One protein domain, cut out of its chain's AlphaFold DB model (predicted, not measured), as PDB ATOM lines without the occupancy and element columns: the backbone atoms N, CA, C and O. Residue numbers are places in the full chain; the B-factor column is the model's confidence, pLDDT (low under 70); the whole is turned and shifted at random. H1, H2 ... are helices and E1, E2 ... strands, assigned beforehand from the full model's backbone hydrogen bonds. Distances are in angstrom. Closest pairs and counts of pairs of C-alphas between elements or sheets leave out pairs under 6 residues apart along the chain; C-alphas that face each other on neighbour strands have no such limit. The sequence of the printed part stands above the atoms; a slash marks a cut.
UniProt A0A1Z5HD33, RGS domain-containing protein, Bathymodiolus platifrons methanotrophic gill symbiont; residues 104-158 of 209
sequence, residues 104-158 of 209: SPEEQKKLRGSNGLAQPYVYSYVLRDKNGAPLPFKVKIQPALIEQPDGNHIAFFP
ATOM      1  N   SER A 104      47.163  57.317  36.697       75.00
ATOM      2  CA  SER A 104      46.749  57.557  38.078       75.00
ATOM      3  C   SER A 104      47.937  57.995  38.958       75.00
ATOM      4  O   SER A 104      49.088  57.617  38.698       75.00
ATOM      5  N   PRO A 105      47.700  58.747  40.050       72.94
ATOM      6  CA  PRO A 105      48.762  59.139  40.979       72.94
ATOM      7  C   PRO A 105      49.555  57.954  41.552       72.94
ATOM      8  O   PRO A 105      50.744  58.083  41.851       72.94
ATOM      9  N   GLU A 106      48.920  56.790  41.697       75.75
ATOM     10  CA  GLU A 106      49.555  55.563  42.180       75.75
ATOM     11  C   GLU A 106      50.467  54.925  41.131       75.75
ATOM     12  O   GLU A 106      51.591  54.525  41.443       75.75
ATOM     13  N   GLU A 107      50.033  54.873  39.874       76.00
ATOM     14  CA  GLU A 107      50.857  54.390  38.762       76.00
ATOM     15  C   GLU A 107      52.055  55.306  38.522       76.00
ATOM     16  O   GLU A 107      53.162  54.823  38.290       76.00
ATOM     17  N   GLN A 108      51.885  56.620  38.683       75.25
ATOM     18  CA  GLN A 108      53.010  57.552  38.641       75.25
ATOM     19  C   GLN A 108      54.038  57.261  39.736       75.25
ATOM     20  O   GLN A 108      55.234  57.312  39.464       75.25
ATOM     21  N   LYS A 109      53.609  56.923  40.962       75.31
ATOM     22  CA  LYS A 109      54.533  56.521  42.037       75.31
ATOM     23  C   LYS A 109      55.311  55.257  41.669       75.31
ATOM     24  O   LYS A 109      56.497  55.198  41.965       75.31
ATOM     25  N   LYS A 110      54.679  54.294  40.988       77.94
ATOM     26  CA  LYS A 110      55.338  53.064  40.502       77.94
ATOM     27  C   LYS A 110      56.339  53.334  39.373       77.94
ATOM     28  O   LYS A 110      57.359  52.660  39.294       77.94
ATOM     29  N   LEU A 111      56.060  54.313  38.509       73.06
ATOM     30  CA  LEU A 111      56.949  54.720  37.411       73.06
ATOM     31  C   LEU A 111      58.146  55.564  37.873       73.06
ATOM     32  O   LEU A 111      59.100  55.747  37.111       73.06
ATOM     33  N   ARG A 112      58.110  56.101  39.098       75.81
ATOM     34  CA  ARG A 112      59.225  56.847  39.687       75.81
ATOM     35  C   ARG A 112      60.283  55.876  40.209       75.81
ATOM     36  O   ARG A 112      59.979  54.928  40.925       75.81
ATOM     37  N   GLY A 113      61.545  56.150  39.881       72.38
ATOM     38  CA  GLY A 113      62.672  55.485  40.537       72.38
ATOM     39  C   GLY A 113      62.866  55.976  41.977       72.38
ATOM     40  O   GLY A 113      62.259  56.964  42.393       72.38
ATOM     41  N   SER A 114      63.797  55.356  42.708       61.19
ATOM     42  CA  SER A 114      64.194  55.748  44.076       61.19
ATOM     43  C   SER A 114      64.575  57.229  44.221       61.19
ATOM     44  O   SER A 114      64.506  57.784  45.310       61.19
ATOM     45  N   ASN A 115      64.951  57.872  43.112       61.91
ATOM     46  CA  ASN A 115      65.428  59.251  43.054       61.91
ATOM     47  C   ASN A 115      64.333  60.256  42.630       61.91
ATOM     48  O   ASN A 115      64.653  61.400  42.329       61.91
ATOM     49  N   GLY A 116      63.064  59.839  42.502       63.53
ATOM     50  CA  GLY A 116      61.945  60.721  42.119       63.53
ATOM     51  C   GLY A 116      61.892  61.126  40.636       63.53
ATOM     52  O   GLY A 116      60.973  61.834  40.216       63.53
ATOM     53  N   LEU A 117      62.845  60.647  39.830       66.06
ATOM     54  CA  LEU A 117      62.896  60.836  38.382       66.06
ATOM     55  C   LEU A 117      62.002  59.817  37.668       66.06
ATOM     56  O   LEU A 117      61.991  58.635  38.018       66.06
ATOM     57  N   ALA A 118      61.311  60.272  36.624       67.25
ATOM     58  CA  ALA A 118      60.563  59.421  35.710       67.25
ATOM     59  C   ALA A 118      61.057  59.622  34.272       67.25
ATOM     60  O   ALA A 118      61.319  60.749  33.842       67.25
ATOM     61  N   GLN A 119      61.207  58.524  33.531       72.69
ATOM     62  CA  GLN A 119      61.567  58.581  32.115       72.69
ATOM     63  C   GLN A 119      60.367  59.038  31.272       72.69
ATOM     64  O   GLN A 119      59.228  58.775  31.658       72.69
ATOM     65  N   PRO A 120      60.582  59.699  30.118       74.06
ATOM     66  CA  PRO A 120      59.496  60.048  29.208       74.06
ATOM     67  C   PRO A 120      58.665  58.820  28.833       74.06
ATOM     68  O   PRO A 120      59.215  57.810  28.390       74.06
ATOM     69  N   TYR A 121      57.346  58.923  28.979       72.31
ATOM     70  CA  TYR A 121      56.438  57.837  28.640       72.31
ATOM     71  C   TYR A 121      56.103  57.884  27.153       72.31
ATOM     72  O   TYR A 121      55.809  58.945  26.598       72.31
ATOM     73  N   VAL A 122      56.158  56.732  26.492       78.06
ATOM     74  CA  VAL A 122      55.921  56.615  25.055       78.06
ATOM     75  C   VAL A 122      54.894  55.526  24.813       78.06
ATOM     76  O   VAL A 122      55.130  54.381  25.186       78.06
ATOM     77  N   TYR A 123      53.803  55.859  24.128       75.38
ATOM     78  CA  TYR A 123      52.831  54.869  23.674       75.38
ATOM     79  C   TYR A 123      52.482  55.062  22.200       75.38
ATOM     80  O   TYR A 123      52.598  56.154  21.632       75.38
ATOM     81  N   SER A 124      52.079  53.963  21.570       76.88
ATOM     82  CA  SER A 124      51.594  53.915  20.196       76.88
ATOM     83  C   SER A 124      50.112  53.573  20.182       76.88
ATOM     84  O   SER A 124      49.687  52.680  20.910       76.88
ATOM     85  N   TYR A 125      49.343  54.255  19.342       71.50
ATOM     86  CA  TYR A 125      47.913  54.016  19.151       71.50
ATOM     87  C   TYR A 125      47.563  54.115  17.666       71.50
ATOM     88  O   TYR A 125      48.349  54.625  16.873       71.50
ATOM     89  N   VAL A 126      46.403  53.595  17.273       74.00
ATOM     90  CA  VAL A 126      45.968  53.561  15.872       74.00
ATOM     91  C   VAL A 126      44.682  54.364  15.740       74.00
ATOM     92  O   VAL A 126      43.723  54.110  16.467       74.00
ATOM     93  N   LEU A 127      44.653  55.321  14.815       67.06
ATOM     94  CA  LEU A 127      43.428  56.016  14.410       67.06
ATOM     95  C   LEU A 127      42.962  55.491  13.057       67.06
ATOM     96  O   LEU A 127      43.756  54.962  12.289       67.06
ATOM     97  N   ARG A 128      41.673  55.634  12.750       69.38
ATOM     98  CA  ARG A 128      41.143  55.324  11.418       69.38
ATOM     99  C   ARG A 128      41.114  56.598  10.577       69.38
ATOM    100  O   ARG A 128      40.696  57.642  11.070       69.38
ATOM    101  N   ASP A 129      41.564  56.508   9.331       61.47
ATOM    102  CA  ASP A 129      41.426  57.582   8.345       61.47
ATOM    103  C   ASP A 129      39.960  57.736   7.893       61.47
ATOM    104  O   ASP A 129      39.128  56.860   8.144       61.47
ATOM    105  N   LYS A 130      39.650  58.799   7.142       56.06
ATOM    106  CA  LYS A 130      38.350  59.035   6.485       56.06
ATOM    107  C   LYS A 130      37.892  57.849   5.626       56.06
ATOM    108  O   LYS A 130      36.697  57.621   5.488       56.06
ATOM    109  N   ASN A 131      38.843  57.069   5.113       65.00
ATOM    110  CA  ASN A 131      38.604  55.878   4.296       65.00
ATOM    111  C   ASN A 131      38.594  54.567   5.116       65.00
ATOM    112  O   ASN A 131      38.602  53.480   4.548       65.00
ATOM    113  N   GLY A 132      38.633  54.646   6.452       64.44
ATOM    114  CA  GLY A 132      38.604  53.495   7.361       64.44
ATOM    115  C   GLY A 132      39.942  52.770   7.555       64.44
ATOM    116  O   GLY A 132      39.999  51.815   8.333       64.44
ATOM    117  N   ALA A 133      41.015  53.218   6.896       70.25
ATOM    118  CA  ALA A 133      42.345  52.619   6.993       70.25
ATOM    119  C   ALA A 133      43.028  52.926   8.346       70.25
ATOM    120  O   ALA A 133      42.928  54.055   8.830       70.25
ATOM    121  N   PRO A 134      43.734  51.960   8.965       72.94
ATOM    122  CA  PRO A 134      44.452  52.179  10.218       72.94
ATOM    123  C   PRO A 134      45.728  53.012  10.005       72.94
ATOM    124  O   PRO A 134      46.633  52.619   9.272       72.94
ATOM    125  N   LEU A 135      45.822  54.142  10.700       71.31
ATOM    126  CA  LEU A 135      46.966  55.048  10.755       71.31
ATOM    127  C   LEU A 135      47.652  54.926  12.128       71.31
ATOM    128  O   LEU A 135      47.043  55.270  13.145       71.31
ATOM    129  N   PRO A 136      48.904  54.442  12.196       73.69
ATOM    130  CA  PRO A 136      49.638  54.343  13.449       73.69
ATOM    131  C   PRO A 136      50.193  55.706  13.880       73.69
ATOM    132  O   PRO A 136      50.905  56.381  13.136       73.69
ATOM    133  N   PHE A 137      49.931  56.076  15.128       73.00
ATOM    134  CA  PHE A 137      50.433  57.275  15.786       73.00
ATOM    135  C   PHE A 137      51.273  56.915  17.008       73.00
ATOM    136  O   PHE A 137      51.118  55.862  17.629       73.00
ATOM    137  N   LYS A 138      52.194  57.814  17.359       75.44
ATOM    138  CA  LYS A 138      53.084  57.672  18.512       75.44
ATOM    139  C   LYS A 138      53.121  58.970  19.299       75.44
ATOM    140  O   LYS A 138      53.403  60.028  18.736       75.44
ATOM    141  N   VAL A 139      52.888  58.860  20.599       72.88
ATOM    142  CA  VAL A 139      52.873  59.974  21.545       72.88
ATOM    143  C   VAL A 139      53.992  59.774  22.556       72.88
ATOM    144  O   VAL A 139      54.194  58.679  23.076       72.88
ATOM    145  N   LYS A 140      54.755  60.844  22.795       77.06
ATOM    146  CA  LYS A 140      55.860  60.889  23.756       77.06
ATOM    147  C   LYS A 140      55.583  61.998  24.761       77.06
ATOM    148  O   LYS A 140      55.725  63.171  24.429       77.06
ATOM    149  N   ILE A 141      55.223  61.623  25.980       76.12
ATOM    150  CA  ILE A 141      54.882  62.550  27.059       76.12
ATOM    151  C   ILE A 141      56.104  62.711  27.959       76.12
ATOM    152  O   ILE A 141      56.638  61.742  28.504       76.12
ATOM    153  N   GLN A 142      56.569  63.951  28.090       78.50
ATOM    154  CA  GLN A 142      57.664  64.302  28.988       78.50
ATOM    155  C   GLN A 142      57.095  64.768  30.334       78.50
ATOM    156  O   GLN A 142      56.219  65.634  30.335       78.50
ATOM    157  N   PRO A 143      57.581  64.236  31.469       78.88
ATOM    158  CA  PRO A 143      57.143  64.705  32.774       78.88
ATOM    159  C   PRO A 143      57.688  66.105  33.078       78.88
ATOM    160  O   PRO A 143      58.773  66.493  32.630       78.88
ATOM    161  N   ALA A 144      56.948  66.854  33.889       79.88
ATOM    162  CA  ALA A 144      57.401  68.109  34.467       79.88
ATOM    163  C   ALA A 144      58.187  67.834  35.755       79.88
ATOM    164  O   ALA A 144      57.720  67.116  36.632       79.88
ATOM    165  N   LEU A 145      59.381  68.415  35.880       79.69
ATOM    166  CA  LEU A 145      60.161  68.380  37.119       79.69
ATOM    167  C   LEU A 145      59.784  69.590  37.974       79.69
ATOM    168  O   LEU A 145      59.961  70.725  37.523       79.69
ATOM    169  N   ILE A 146      59.272  69.337  39.177       77.31
ATOM    170  CA  ILE A 146      58.839  70.364  40.131       77.31
ATOM    171  C   ILE A 146      59.709  70.275  41.387       77.31
ATOM    172  O   ILE A 146      59.930  69.186  41.917       77.31
ATOM    173  N   GLU A 147      60.206  71.427  41.838       78.12
ATOM    174  CA  GLU A 147      60.964  71.573  43.083       78.12
ATOM    175  C   GLU A 147      60.025  71.513  44.285       78.12
ATOM    176  O   GLU A 147      59.034  72.242  44.348       78.12
ATOM    177  N   GLN A 148      60.332  70.630  45.230       80.31
ATOM    178  CA  GLN A 148      59.631  70.543  46.505       80.31
ATOM    179  C   GLN A 148      60.275  71.444  47.565       80.31
ATOM    180  O   GLN A 148      61.446  71.805  47.424       80.31
ATOM    181  N   PRO A 149      59.546  71.768  48.653       75.12
ATOM    182  CA  PRO A 149      60.086  72.536  49.777       75.12
ATOM    183  C   PRO A 149      61.380  71.945  50.355       75.12
ATOM    184  O   PRO A 149      62.251  72.687  50.797       75.12
ATOM    185  N   ASP A 150      61.535  70.622  50.265       73.56
ATOM    186  CA  ASP A 150      62.699  69.878  50.755       73.56
ATOM    187  C   ASP A 150      63.928  69.964  49.822       73.56
ATOM    188  O   ASP A 150      64.943  69.313  50.062       73.56
ATOM    189  N   GLY A 151      63.850  70.727  48.724       73.19
ATOM    190  CA  GLY A 151      64.926  70.887  47.737       73.19
ATOM    191  C   GLY A 151      65.058  69.735  46.732       73.19
ATOM    192  O   GLY A 151      65.899  69.797  45.836       73.19
ATOM    193  N   ASN A 152      64.216  68.704  46.846       76.69
ATOM    194  CA  ASN A 152      64.165  67.577  45.916       76.69
ATOM    195  C   ASN A 152      63.270  67.875  44.703       76.69
ATOM    196  O   ASN A 152      62.210  68.492  44.828       76.69
ATOM    197  N   HIS A 153      63.656  67.379  43.524       75.19
ATOM    198  CA  HIS A 153      62.855  67.468  42.299       75.19
ATOM    199  C   HIS A 153      62.013  66.208  42.119       75.19
ATOM    200  O   HIS A 153      62.554  65.106  42.038       75.19
ATOM    201  N   ILE A 154      60.696  66.364  41.988       76.06
ATOM    202  CA  ILE A 154      59.794  65.248  41.674       76.06
ATOM    203  C   ILE A 154      59.238  65.413  40.263       76.06
ATOM    204  O   ILE A 154      58.819  66.499  39.859       76.06
ATOM    205  N   ALA A 155      59.256  64.316  39.503       78.06
ATOM    206  CA  ALA A 155      58.645  64.234  38.186       78.06
ATOM    207  C   ALA A 155      57.126  63.994  38.288       78.06
ATOM    208  O   ALA A 155      56.672  63.000  38.871       78.06
ATOM    209  N   PHE A 156      56.349  64.886  37.674       74.69
ATOM    210  CA  PHE A 156      54.895  64.819  37.557       74.69
ATOM    211  C   PHE A 156      54.490  64.613  36.098       74.69
ATOM    212  O   PHE A 156      54.961  65.325  35.206       74.69
ATOM    213  N   PHE A 157      53.620  63.634  35.854       78.75
ATOM    214  CA  PHE A 157      52.928  63.510  34.572       78.75
ATOM    215  C   PHE A 157      51.553  64.173  34.666       78.75
ATOM    216  O   PHE A 157      51.014  64.256  35.771       78.75
ATOM    217  N   PRO A 158      50.970  64.592  33.529       76.31
ATOM    218  CA  PRO A 158      49.589  65.053  33.502       76.31
ATOM    219  C   PRO A 158      48.636  63.975  34.048       76.31
ATOM    220  O   PRO A 158      48.723  62.809  33.656       76.31
TER     221      PRO A 158
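This is residues 104 to 158 of the 209 residues of the protein "RGS domain-containing protein" of Bathymodiolus platifrons methanotrophic gill symbiont (UniProt A0A1Z5HD33). Two strand hairpins stand end to end and make a long, thin rod: the longer one, E1 and E2, forms one half, and the shorter one, E3 and E4, the other, with E2 running on into E3. A short helix, H1, lies to one side near the E3 and E4 hairpin. The printed part has 55 residues, with one named helix and four named strands in the order H1, E1, E2, E3, E4; each hairpin is its own antiparallel sheet, and the class is mixed, helices and strands. The whole is extended, with a radius of gyration of the C-alphas of 16.0 A and spans of 54 by 17 by 15 A.

E1, residues 121 to 128, and E2, residues 134 to 141, form an antiparallel hairpin at 156 degrees; N 121 and O 141 are 2.9 A apart and N 135 and O 127 2.7 A, within hydrogen-bond range. E2 runs on into E3, residues 144 to 147, across a break of 2 residues, at 13 degrees. E3 and E4, residues 153 to 156, form the other antiparallel hairpin, at 145 degrees, with N 144 and O 156 2.8 A apart, within hydrogen-bond range. The closest C-alphas of H1, residues 105 to 111, and E4 are those of Gln 108 and Phe 156, 7.6 A apart. H1 is apart from E2 and E3. In H1 every O i to N i+4 pair is within hydrogen-bond range.

E1 is 23.2 A long and begins at C-alpha 121 (56.438, 57.837, 28.640); E2 is 22.4 A long. H1 measures 10.0 A from C-alpha 105 (48.762, 59.139, 40.979), E3 9.9 A, and E4 9.6 A, ending at C-alpha 156 (54.895, 64.819, 37.557).

The C-alphas farthest apart, those of Asn 131 and Asp 150, are 54.2 A apart. The printed part has no cut and no long link. Mean pLDDT of the printed part is 73.1; residues 114 to 118 and 127 to 132 are under 70.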